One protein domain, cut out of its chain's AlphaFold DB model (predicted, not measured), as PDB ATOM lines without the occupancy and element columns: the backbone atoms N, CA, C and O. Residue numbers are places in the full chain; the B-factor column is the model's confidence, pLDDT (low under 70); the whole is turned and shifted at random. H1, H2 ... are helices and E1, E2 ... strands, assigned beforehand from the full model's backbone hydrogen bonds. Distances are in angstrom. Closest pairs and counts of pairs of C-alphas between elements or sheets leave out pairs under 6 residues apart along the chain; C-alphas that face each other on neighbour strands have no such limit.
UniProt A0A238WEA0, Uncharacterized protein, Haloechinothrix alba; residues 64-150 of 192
ATOM      1  N   ALA A  64      23.058 -13.072  55.722       78.38
ATOM      2  CA  ALA A  64      23.270 -13.044  54.284       78.38
ATOM      3  C   ALA A  64      24.442 -13.967  53.930       78.38
ATOM      4  O   ALA A  64      25.482 -13.928  54.596       78.38
ATOM      5  N   ALA A  65      24.256 -14.790  52.903       83.62
ATOM      6  CA  ALA A  65      25.298 -15.615  52.311       83.62
ATOM      7  C   ALA A  65      25.351 -15.353  50.803       83.62
ATOM      8  O   ALA A  65      24.325 -15.109  50.170       83.62
ATOM      9  N   VAL A  66      26.557 -15.399  50.236       89.38
ATOM     10  CA  VAL A  66      26.749 -15.300  48.785       89.38
ATOM     11  C   VAL A  66      26.487 -16.679  48.192       89.38
ATOM     12  O   VAL A  66      27.263 -17.604  48.430       89.38
ATOM     13  N   SER A  67      25.386 -16.827  47.459       85.88
ATOM     14  CA  SER A  67      25.007 -18.099  46.832       85.88
ATOM     15  C   SER A  67      25.479 -18.202  45.383       85.88
ATOM     16  O   SER A  67      25.818 -19.296  44.932       85.88
ATOM     17  N   ARG A  68      25.558 -17.072  44.666       85.62
ATOM     18  CA  ARG A  68      26.066 -16.979  43.287       85.62
ATOM     19  C   ARG A  68      27.063 -15.837  43.173       85.62
ATOM     20  O   ARG A  68      26.695 -14.689  42.940       85.62
ATOM     21  N   GLY A  69      28.335 -16.168  43.383       86.19
ATOM     22  CA  GLY A  69      29.416 -15.182  43.400       86.19
ATOM     23  C   GLY A  69      29.561 -14.416  42.084       86.19
ATOM     24  O   GLY A  69      29.757 -13.211  42.123       86.19
ATOM     25  N   GLU A  70      29.406 -15.088  40.943       83.06
ATOM     26  CA  GLU A  70      29.576 -14.478  39.615       83.06
ATOM     27  C   GLU A  70      28.488 -13.438  39.304       83.06
ATOM     28  O   GLU A  70      28.806 -12.341  38.849       83.06
ATOM     29  N   ASP A  71      27.224 -13.742  39.625       86.94
ATOM     30  CA  ASP A  71      26.098 -12.811  39.462       86.94
ATOM     31  C   ASP A  71      26.285 -11.564  40.343       86.94
ATOM     32  O   ASP A  71      26.085 -10.433  39.893       86.94
ATOM     33  N   LEU A  72      26.707 -11.770  41.599       88.88
ATOM     34  CA  LEU A  72      26.994 -10.683  42.533       88.88
ATOM     35  C   LEU A  72      28.172  -9.828  42.048       88.88
ATOM     36  O   LEU A  72      28.118  -8.601  42.128       88.88
ATOM     37  N   ASP A  73      29.228 -10.453  41.531       85.38
ATOM     38  CA  ASP A  73      30.392  -9.742  41.012       85.38
ATOM     39  C   ASP A  73      30.028  -8.891  39.792       85.38
ATOM     40  O   ASP A  73      30.389  -7.716  39.754       85.38
ATOM     41  N   ALA A  74      29.275  -9.438  38.832       87.94
ATOM     42  CA  ALA A  74      28.802  -8.700  37.660       87.94
ATOM     43  C   ALA A  74      27.962  -7.476  38.058       87.94
ATOM     44  O   ALA A  74      28.168  -6.381  37.533       87.94
ATOM     45  N   TRP A  75      27.073  -7.638  39.039       91.38
ATOM     46  CA  TRP A  75      26.252  -6.543  39.544       91.38
ATOM     47  C   TRP A  75      27.084  -5.457  40.247       91.38
ATOM     48  O   TRP A  75      26.894  -4.271  39.969       91.38
ATOM     49  N   ILE A  76      28.044  -5.838  41.105       91.19
ATOM     50  CA  ILE A  76      28.951  -4.887  41.776       91.19
ATOM     51  C   ILE A  76      29.823  -4.154  40.746       91.19
ATOM     52  O   ILE A  76      30.032  -2.952  40.875       91.19
ATOM     53  N   LEU A  77      30.298  -4.841  39.707       86.50
ATOM     54  CA  LEU A  77      31.094  -4.249  38.626       86.50
ATOM     55  C   LEU A  77      30.347  -3.168  37.838       86.50
ATOM     56  O   LEU A  77      30.974  -2.220  37.355       86.50
ATOM     57  N   GLU A  78      29.035  -3.336  37.689       90.00
ATOM     58  CA  GLU A  78      28.148  -2.410  36.988       90.00
ATOM     59  C   GLU A  78      27.737  -1.223  37.871       90.00
ATOM     60  O   GLU A  78      27.835  -0.075  37.435       90.00
ATOM     61  N   HIS A  79      27.313  -1.487  39.110       89.94
ATOM     62  CA  HIS A  79      26.667  -0.489  39.975       89.94
ATOM     63  C   HIS A  79      27.635   0.219  40.925       89.94
ATOM     64  O   HIS A  79      27.393   1.361  41.309       89.94
ATOM     65  N   TYR A  80      28.732  -0.447  41.284       89.44
ATOM     66  CA  TYR A  80      29.745   0.046  42.213       89.44
ATOM     67  C   TYR A  80      31.148  -0.155  41.630       89.44
ATOM     68  O   TYR A  80      31.983  -0.856  42.216       89.44
ATOM     69  N   PRO A  81      31.445   0.427  40.453       86.25
ATOM     70  CA  PRO A  81      32.745   0.259  39.814       86.25
ATOM     71  C   PRO A  81      33.899   0.769  40.692       86.25
ATOM     72  O   PRO A  81      35.028   0.307  40.545       86.25
ATOM     73  N   GLU A  82      33.634   1.682  41.629       82.88
ATOM     74  CA  GLU A  82      34.596   2.185  42.610       82.88
ATOM     75  C   GLU A  82      34.923   1.184  43.724       82.88
ATOM     76  O   GLU A  82      35.883   1.378  44.471       82.88
ATOM     77  N   TYR A  83      34.136   0.115  43.860       81.00
ATOM     78  CA  TYR A  83      34.386  -0.941  44.834       81.00
ATOM     79  C   TYR A  83      35.307  -2.021  44.323       81.00
ATOM     80  O   TYR A  83      35.714  -2.846  45.118       81.00
ATOM     81  N   VAL A  84      35.653  -2.010  43.045       78.19
ATOM     82  CA  VAL A  84      36.462  -3.012  42.361       78.19
ATOM     83  C   VAL A  84      37.945  -2.691  42.567       78.19
ATOM     84  O   VAL A  84      38.378  -1.561  42.363       78.19
ATOM     85  N   GLU A  85      38.748  -3.682  42.947       71.56
ATOM     86  CA  GLU A  85      40.192  -3.552  43.140       71.56
ATOM     87  C   GLU A  85      40.894  -4.463  42.137       71.56
ATOM     88  O   GLU A  85      40.703  -5.675  42.139       71.56
ATOM     89  N   GLN A  86      41.716  -3.889  41.266       53.22
ATOM     90  CA  GLN A  86      42.481  -4.661  40.295       53.22
ATOM     91  C   GLN A  86      43.761  -5.203  40.945       53.22
ATOM     92  O   GLN A  86      44.527  -4.423  41.513       53.22
ATOM     93  N   ARG A  87      44.010  -6.521  40.885       43.50
ATOM     94  CA  ARG A  87      45.212  -7.139  41.476       43.50
ATOM     95  C   ARG A  87      45.945  -8.077  40.516       43.50
ATOM     96  O   ARG A  87      45.452  -9.144  40.172       43.50
ATOM     97  N   GLU A  88      47.197  -7.728  40.235       48.72
ATOM     98  CA  GLU A  88      48.266  -8.617  39.772       48.72
ATOM     99  C   GLU A  88      49.454  -8.410  40.716       48.72
ATOM    100  O   GLU A  88      49.759  -7.272  41.086       48.72
ATOM    101  N   ARG A  89      50.095  -9.489  41.186       50.25
ATOM    102  CA  ARG A  89      51.182  -9.356  42.164       50.25
ATOM    103  C   ARG A  89      52.538  -9.514  41.510       50.25
ATOM    104  O   ARG A  89      52.981 -10.613  41.190       50.25
ATOM    105  N   ILE A  90      53.224  -8.392  41.456       47.81
ATOM    106  CA  ILE A  90      54.627  -8.292  41.109       47.81
ATOM    107  C   ILE A  90      55.447  -8.360  42.417       47.81
ATOM    108  O   ILE A  90      54.910  -8.193  43.516       47.81
ATOM    109  N   VAL A  91      56.725  -8.735  42.331       57.03
ATOM    110  CA  VAL A  91      57.614  -8.879  43.499       57.03
ATOM    111  C   VAL A  91      57.642  -7.566  44.298       57.03
ATOM    112  O   VAL A  91      57.786  -6.526  43.659       57.03
ATOM    113  N   PRO A  92      57.563  -7.592  45.649       47.91
ATOM    114  CA  PRO A  92      57.596  -6.381  46.468       47.91
ATOM    115  C   PRO A  92      58.772  -5.467  46.104       47.91
ATOM    116  O   PRO A  92      59.927  -5.825  46.341       47.91
ATOM    117  N   GLY A  93      58.468  -4.303  45.529       66.94
ATOM    118  CA  GLY A  93      59.438  -3.303  45.077       66.94
ATOM    119  C   GLY A  93      59.715  -3.272  43.568       66.94
ATOM    120  O   GLY A  93      60.455  -2.397  43.132       66.94
ATOM    121  N   ALA A  94      59.143  -4.179  42.771       71.31
ATOM    122  CA  ALA A  94      59.346  -4.274  41.318       71.31
ATOM    123  C   ALA A  94      58.059  -4.044  40.497       71.31
ATOM    124  O   ALA A  94      58.061  -4.196  39.275       71.31
ATOM    125  N   GLU A  95      56.952  -3.686  41.156       71.94
ATOM    126  CA  GLU A  95      55.613  -3.554  40.568       71.94
ATOM    127  C   GLU A  95      55.567  -2.582  39.390       71.94
ATOM    128  O   GLU A  95      54.900  -2.820  38.386       71.94
ATOM    129  N   ARG A  96      56.309  -1.485  39.486       64.25
ATOM    130  CA  ARG A  96      56.322  -0.461  38.444       64.25
ATOM    131  C   ARG A  96      57.059  -0.928  37.185       64.25
ATOM    132  O   ARG A  96      56.591  -0.670  36.079       64.25
ATOM    133  N   ASP A  97      58.156  -1.656  37.368       77.56
ATOM    134  CA  ASP A  97      59.022  -2.108  36.279       77.56
ATOM    135  C   ASP A  97      58.385  -3.262  35.499       77.56
ATOM    136  O   ASP A  97      58.348  -3.230  34.270       77.56
ATOM    137  N   ALA A  98      57.818  -4.264  36.185       77.75
ATOM    138  CA  ALA A  98      57.198  -5.392  35.488       77.75
ATOM    139  C   ALA A  98      55.948  -4.965  34.704       77.75
ATOM    140  O   ALA A  98      55.699  -5.491  33.618       77.75
ATOM    141  N   MET A  99      55.195  -3.978  35.210       76.06
ATOM    142  CA  MET A  99      54.002  -3.507  34.518       76.06
ATOM    143  C   MET A  99      54.305  -2.648  33.295       76.06
ATOM    144  O   MET A  99      53.637  -2.781  32.268       76.06
ATOM    145  N   GLN A 100      55.360  -1.836  33.361       79.88
ATOM    146  CA  GLN A 100      55.857  -1.109  32.200       79.88
ATOM    147  C   GLN A 100      56.343  -2.075  31.108       79.88
ATOM    148  O   GLN A 100      55.898  -1.972  29.969       79.88
ATOM    149  N   VAL A 101      57.162  -3.071  31.465       85.50
ATOM    150  CA  VAL A 101      57.687  -4.073  30.518       85.50
ATOM    151  C   VAL A 101      56.567  -4.861  29.839       85.50
ATOM    152  O   VAL A 101      56.584  -5.029  28.619       85.50
ATOM    153  N   LEU A 102      55.588  -5.344  30.606       83.62
ATOM    154  CA  LEU A 102      54.482  -6.127  30.057       83.62
ATOM    155  C   LEU A 102      53.576  -5.284  29.144       83.62
ATOM    156  O   LEU A 102      53.205  -5.752  28.070       83.62
ATOM    157  N   THR A 103      53.301  -4.025  29.505       79.56
ATOM    158  CA  THR A 103      52.509  -3.100  28.669       79.56
ATOM    159  C   THR A 103      53.229  -2.742  27.364       79.56
ATOM    160  O   THR A 103      52.597  -2.637  26.315       79.56
ATOM    161  N   GLU A 104      54.550  -2.562  27.413       87.81
ATOM    162  CA  GLU A 104      55.351  -2.068  26.288       87.81
ATOM    163  C   GLU A 104      55.755  -3.186  25.307       87.81
ATOM    164  O   GLU A 104      55.778  -2.970  24.095       87.81
ATOM    165  N   HIS A 105      56.024  -4.400  25.802       88.56
ATOM    166  CA  HIS A 105      56.587  -5.488  24.990       88.56
ATOM    167  C   HIS A 105      55.645  -6.660  24.725       88.56
ATOM    168  O   HIS A 105      55.817  -7.363  23.727       88.56
ATOM    169  N   ALA A 106      54.665  -6.904  25.591       84.44
ATOM    170  CA  ALA A 106      53.757  -8.034  25.441       84.44
ATOM    171  C   ALA A 106      52.327  -7.682  25.886       84.44
ATOM    172  O   ALA A 106      51.775  -8.352  26.756       84.44
ATOM    173  N   PRO A 107      51.681  -6.679  25.258       81.81
ATOM    174  CA  PRO A 107      50.357  -6.205  25.676       81.81
ATOM    175  C   PRO A 107      49.262  -7.274  25.550       81.81
ATOM    176  O   PRO A 107      48.241  -7.196  26.217       81.81
ATOM    177  N   HIS A 108      49.482  -8.299  24.724       75.12
ATOM    178  CA  HIS A 108      48.586  -9.449  24.585       75.12
ATOM    179  C   HIS A 108      48.654 -10.433  25.770       75.12
ATOM    180  O   HIS A 108      47.819 -11.328  25.842       75.12
ATOM    181  N   LEU A 109      49.646 -10.300  26.663       74.69
ATOM    182  CA  LEU A 109      49.780 -11.093  27.893       74.69
ATOM    183  C   LEU A 109      49.172 -10.399  29.122       74.69
ATOM    184  O   LEU A 109      49.173 -10.991  30.197       74.69
ATOM    185  N   VAL A 110      48.684  -9.164  28.981       74.31
ATOM    186  CA  VAL A 110      48.068  -8.398  30.072       74.31
ATOM    187  C   VAL A 110      46.567  -8.364  29.849       74.31
ATOM    188  O   VAL A 110      46.084  -7.767  28.886       74.31
ATOM    189  N   GLU A 111      45.817  -8.990  30.749       77.00
ATOM    190  CA  GLU A 111      44.363  -8.935  30.727       77.00
ATOM    191  C   GLU A 111      43.879  -7.934  31.773       77.00
ATOM    192  O   GLU A 111      43.975  -8.139  32.980       77.00
ATOM    193  N   THR A 112      43.318  -6.821  31.305       73.31
ATOM    194  CA  THR A 112      42.647  -5.879  32.200       73.31
ATOM    195  C   THR A 112      41.279  -6.444  32.559       73.31
ATOM    196  O   THR A 112      40.306  -6.216  31.846       73.31
ATOM    197  N   TYR A 113      41.193  -7.161  33.675       70.56
ATOM    198  CA  TYR A 113      39.911  -7.555  34.255       70.56
ATOM    199  C   TYR A 113      39.640  -6.782  35.538       70.56
ATOM    200  O   TYR A 113      40.547  -6.372  36.256       70.56
ATOM    201  N   ARG A 114      38.362  -6.563  35.818       71.62
ATOM    202  CA  ARG A 114      37.896  -5.874  37.012       71.62
ATOM    203  C   ARG A 114      37.527  -6.927  38.056       71.62
ATOM    204  O   ARG A 114      36.671  -7.765  37.794       71.62
ATOM    205  N   GLN A 115      38.168  -6.897  39.223       82.56
ATOM    206  CA  GLN A 115      37.882  -7.825  40.317       82.56
ATOM    207  C   GLN A 115      37.192  -7.110  41.472       82.56
ATOM    208  O   GLN A 115      37.661  -6.087  41.962       82.56
ATOM    209  N   VAL A 116      36.098  -7.681  41.962       81.75
ATOM    210  CA  VAL A 116      35.474  -7.201  43.192       81.75
ATOM    211  C   VAL A 116      36.285  -7.704  44.398       81.75
ATOM    212  O   VAL A 116      36.438  -8.914  44.578       81.75
ATOM    213  N   PRO A 117      36.809  -6.818  45.256       83.81
ATOM    214  CA  PRO A 117      37.532  -7.183  46.454       83.81
ATOM    215  C   PRO A 117      36.572  -7.680  47.534       83.81
ATOM    216  O   PRO A 117      35.412  -7.270  47.631       83.81
ATOM    217  N   GLN A 118      37.088  -8.528  48.426       84.12
ATOM    218  CA  GLN A 118      36.284  -9.151  49.477       84.12
ATOM    219  C   GLN A 118      35.586  -8.127  50.388       84.12
ATOM    220  O   GLN A 118      34.430  -8.323  50.748       84.12
ATOM    221  N   TRP A 119      36.239  -7.000  50.696       87.44
ATOM    222  CA  TRP A 119      35.650  -5.969  51.555       87.44
ATOM    223  C   TRP A 119      34.377  -5.352  50.956       87.44
ATOM    224  O   TRP A 119      33.495  -4.927  51.703       87.44
ATOM    225  N   ALA A 120      34.261  -5.296  49.625       88.50
ATOM    226  CA  ALA A 120      33.076  -4.787  48.947       88.50
ATOM    227  C   ALA A 120      31.911  -5.770  49.087       88.50
ATOM    228  O   ALA A 120      30.818  -5.374  49.491       88.50
ATOM    229  N   ARG A 121      32.169  -7.066  48.870       90.56
ATOM    230  CA  ARG A 121      31.189  -8.137  49.113       90.56
ATOM    231  C   ARG A 121      30.718  -8.136  50.569       90.56
ATOM    232  O   ARG A 121      29.518  -8.188  50.831       90.56
ATOM    233  N   ASP A 122      31.644  -7.976  51.514       90.62
ATOM    234  CA  ASP A 122      31.330  -7.908  52.944       90.62
ATOM    235  C   ASP A 122      30.434  -6.703  53.285       90.62
ATOM    236  O   ASP A 122      29.545  -6.817  54.134       90.62
ATOM    237  N   LYS A 123      30.607  -5.552  52.612       90.94
ATOM    238  CA  LYS A 123      29.706  -4.395  52.766       90.94
ATOM    239  C   LYS A 123      28.284  -4.704  52.294       90.94
ATOM    240  O   LYS A 123      27.343  -4.347  53.005       90.94
ATOM    241  N   VAL A 124      28.119  -5.367  51.145       91.62
ATOM    242  CA  VAL A 124      26.794  -5.772  50.634       91.62
ATOM    243  C   VAL A 124      26.131  -6.756  51.602       91.62
ATOM    244  O   VAL A 124      25.003  -6.530  52.037       91.62
ATOM    245  N   VAL A 125      26.861  -7.788  52.038       92.00
ATOM    246  CA  VAL A 125      26.390  -8.778  53.024       92.00
ATOM    247  C   VAL A 125      25.947  -8.095  54.317       92.00
ATOM    248  O   VAL A 125      24.859  -8.368  54.821       92.00
ATOM    249  N   LYS A 126      26.750  -7.171  54.854       90.94
ATOM    250  CA  LYS A 126      26.427  -6.452  56.092       90.94
ATOM    251  C   LYS A 126      25.192  -5.557  55.945       90.94
ATOM    252  O   LYS A 126      24.378  -5.500  56.865       90.94
ATOM    253  N   SER A 127      25.045  -4.890  54.803       91.25
ATOM    254  CA  SER A 127      23.883  -4.041  54.505       91.25
ATOM    255  C   SER A 127      22.611  -4.883  54.377       91.25
ATOM    256  O   SER A 127      21.602  -4.580  55.011       91.25
ATOM    257  N   SER A 128      22.699  -6.023  53.689       92.56
ATOM    258  CA  SER A 128      21.615  -7.005  53.565       92.56
ATOM    259  C   SER A 128      21.201  -7.605  54.917       92.56
ATOM    260  O   SER A 128      20.015  -7.741  55.210       92.56
ATOM    261  N   GLN A 129      22.164  -7.917  55.795       90.00
ATOM    262  CA  GLN A 129      21.878  -8.396  57.155       90.00
ATOM    263  C   GLN A 129      21.148  -7.349  58.004       90.00
ATOM    264  O   GLN A 129      20.258  -7.704  58.775       90.00
ATOM    265  N   ALA A 130      21.523  -6.073  57.879       86.88
ATOM    266  CA  ALA A 130      20.883  -4.981  58.609       86.88
ATOM    267  C   ALA A 130      19.463  -4.691  58.098       86.88
ATOM    268  O   ALA A 130      18.582  -4.398  58.903       86.88
ATOM    269  N   ALA A 131      19.243  -4.801  56.786       88.44
ATOM    270  CA  ALA A 131      17.944  -4.586  56.154       88.44
ATOM    271  C   ALA A 131      16.990  -5.790  56.276       88.44
ATOM    272  O   ALA A 131      15.783  -5.626  56.135       88.44
ATOM    273  N   GLY A 132      17.511  -6.999  56.517       89.94
ATOM    274  CA  GLY A 132      16.716  -8.233  56.561       89.94
ATOM    275  C   GLY A 132      16.249  -8.740  55.193       89.94
ATOM    276  O   GLY A 132      15.469  -9.685  55.134       89.94
ATOM    277  N   GLN A 133      16.756  -8.152  54.111       92.19
ATOM    278  CA  GLN A 133      16.488  -8.507  52.718       92.19
ATOM    279  C   GLN A 133      17.735  -8.212  51.867       92.19
ATOM    280  O   GLN A 133      18.579  -7.430  52.323       92.19
ATOM    281  N   PRO A 134      17.893  -8.814  50.672       93.75
ATOM    282  CA  PRO A 134      18.997  -8.496  49.766       93.75
ATOM    283  C   PRO A 134      19.042  -6.988  49.496       93.75
ATOM    284  O   PRO A 134      18.100  -6.427  48.939       93.75
ATOM    285  N   CYS A 135      20.102  -6.330  49.967       94.31
ATOM    286  CA  CYS A 135      20.214  -4.876  49.979       94.31
ATOM    287  C   CYS A 135      21.648  -4.408  49.710       94.31
ATOM    288  O   CYS A 135      22.607  -4.896  50.325       94.31
ATOM    289  N   GLY A 136      21.776  -3.449  48.796       91.69
ATOM    290  CA  GLY A 136      23.014  -2.772  48.452       91.69
ATOM    291  C   GLY A 136      23.438  -1.765  49.530       91.69
ATOM    292  O   GLY A 136      22.642  -1.371  50.383       91.69
ATOM    293  N   PRO A 137      24.702  -1.322  49.527       87.56
ATOM    294  CA  PRO A 137      25.202  -0.338  50.483       87.56
ATOM    295  C   PRO A 137      24.586   1.060  50.304       87.56
ATOM    296  O   PRO A 137      24.608   1.839  51.257       87.56
ATOM    297  N   GLY A 138      24.024   1.370  49.129       89.44
ATOM    298  CA  GLY A 138      23.225   2.571  48.867       89.44
ATOM    299  C   GLY A 138      21.754   2.457  49.292       89.44
ATOM    300  O   GLY A 138      21.039   3.459  49.277       89.44
ATOM    301  N   GLY A 139      21.306   1.274  49.731       88.19
ATOM    302  CA  GLY A 139      19.919   1.002  50.120       88.19
ATOM    303  C   GLY A 139      19.047   0.416  49.004       88.19
ATOM    304  O   GLY A 139      17.835   0.300  49.185       88.19
ATOM    305  N   GLU A 140      19.628   0.055  47.860       91.38
ATOM    306  CA  GLU A 140      18.929  -0.621  46.766       91.38
ATOM    307  C   GLU A 140      18.477  -2.014  47.204       91.38
ATOM    308  O   GLU A 140      19.228  -2.726  47.864       91.38
ATOM    309  N   VAL A 141      17.270  -2.420  46.822       91.12
ATOM    310  CA  VAL A 141      16.709  -3.743  47.137       91.12
ATOM    311  C   VAL A 141      16.898  -4.718  45.971       91.12
ATOM    312  O   VAL A 141      17.199  -4.295  44.858       91.12
ATOM    313  N   ASP A 142      16.719  -6.016  46.231       86.56
ATOM    314  CA  ASP A 142      16.783  -7.103  45.239       86.56
ATOM    315  C   ASP A 142      18.169  -7.304  44.595       86.56
ATOM    316  O   ASP A 142      18.297  -7.545  43.395       86.56
ATOM    317  N   VAL A 143      19.230  -7.241  45.409       89.06
ATOM    318  CA  VAL A 143      20.611  -7.480  44.953       89.06
ATOM    319  C   VAL A 143      20.812  -8.939  44.497       89.06
ATOM    320  O   VAL A 143      20.682  -9.851  45.321       89.06
ATOM    321  N   PRO A 144      21.189  -9.190  43.227       89.25
ATOM    322  CA  PRO A 144      21.453 -10.537  42.722       89.25
ATOM    323  C   PRO A 144      22.585 -11.260  43.470       89.25
ATOM    324  O   PRO A 144      23.568 -10.654  43.889       89.25
ATOM    325  N   GLY A 145      22.463 -12.584  43.616       87.00
ATOM    326  CA  GLY A 145      23.505 -13.443  44.201       87.00
ATOM    327  C   GLY A 145      23.647 -13.375  45.729       87.00
ATOM    328  O   GLY A 145      24.512 -14.058  46.290       87.00
ATOM    329  N   VAL A 146      22.794 -12.597  46.406       87.62
ATOM    330  CA  VAL A 146      22.708 -12.519  47.869       87.62
ATOM    331  C   VAL A 146      21.400 -13.141  48.333       87.62
ATOM    332  O   VAL A 146      20.327 -12.593  48.098       87.62
ATOM    333  N   ASP A 147      21.496 -14.244  49.070       87.12
ATOM    334  CA  ASP A 147      20.345 -14.818  49.756       87.12
ATOM    335  C   ASP A 147      20.373 -14.402  51.225       87.12
ATOM    336  O   ASP A 147      21.354 -14.628  51.945       87.12
ATOM    337  N   VAL A 148      19.277 -13.800  51.688       87.38
ATOM    338  CA  VAL A 148      19.075 -13.484  53.103       87.38
ATOM    339  C   VAL A 148      18.121 -14.506  53.688       87.38
ATOM    340  O   VAL A 148      16.937 -14.528  53.373       87.38
ATOM    341  N   THR A 149      18.642 -15.355  54.570       87.81
ATOM    342  CA  THR A 149      17.805 -16.257  55.362       87.81
ATOM    343  C   THR A 149      17.703 -15.706  56.774       87.81
ATOM    344  O   THR A 149      18.716 -15.443  57.430       87.81
ATOM    345  N   VAL A 150      16.475 -15.546  57.262       79.69
ATOM    346  CA  VAL A 150      16.223 -15.312  58.686       79.69
ATOM    347  C   VAL A 150      16.108 -16.684  59.339       79.69
ATOM    348  O   VAL A 150      15.162 -17.407  59.028       79.69
TER     349      VAL A 150
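What this domain is: This is residues 64 to 150 of the 192 residues of an uncharacterized protein of Haloechinothrix alba (UniProt A0A238WEA0). A small body holds a two-stranded sheet, E1 and E2, with H3 packed on it and H1 beside one end of the pair; from this body a long loop runs out to H2, which lies far off by itself, and back again. That loop, residues 80 to 117 with H2 at its far end, makes much of the length. The printed part has 87 residues with three named helices and two named strands in the order E1, H1, H2, H3, E2; the sheet's order is E1 - E2, antiparallel. The class is mostly helix, though under half of the residues are in named elements. The whole is loose, with a radius of gyration of the C-alphas of 16.7 A and spans of 52 by 24 by 21 A.

Where its parts are: E1 is residues 64 to 66, 6.9 A long, beginning at C-alpha 64 (23.270, -13.044, 54.284). E2 is residues 146 to 149, 9.7 A, ending at C-alpha 149 (17.805, -16.257, 55.362). H3, residues 118 to 131, measures 20.0 A, H1, residues 69 to 79, 15.3 A, and H2, residues 95 to 105, 15.7 A.

How they stand to each other: E1 and E2 are antiparallel at 142 degrees, with N 65 and O 147 within hydrogen-bond range at 3.1 A. The closest C-alphas of E1 and H3, Ala 64 and Val 125, are 5.4 A apart. Those of E2 and H3, Val 148 and Ser 128, are 7.0 A apart. H1 and H3 are near each other, with 8 pairs of C-alphas within 10 A. H2 is apart from H1, H3, E1 and E2. In H1, H2 and H3 every O i to N i+4 pair is within hydrogen-bond range.

The domain as a whole: The C-alphas farthest apart, those of His 105 and Val 150, are 53.5 A apart. The printed part has no cut. The links H1 to H2, H2 to H3 and H3 to E2 are long. Residues 91 to 97, of which 95 to 97 belong to H2, stand free. Residues 86 to 93 and residue 96 have pLDDT under 70.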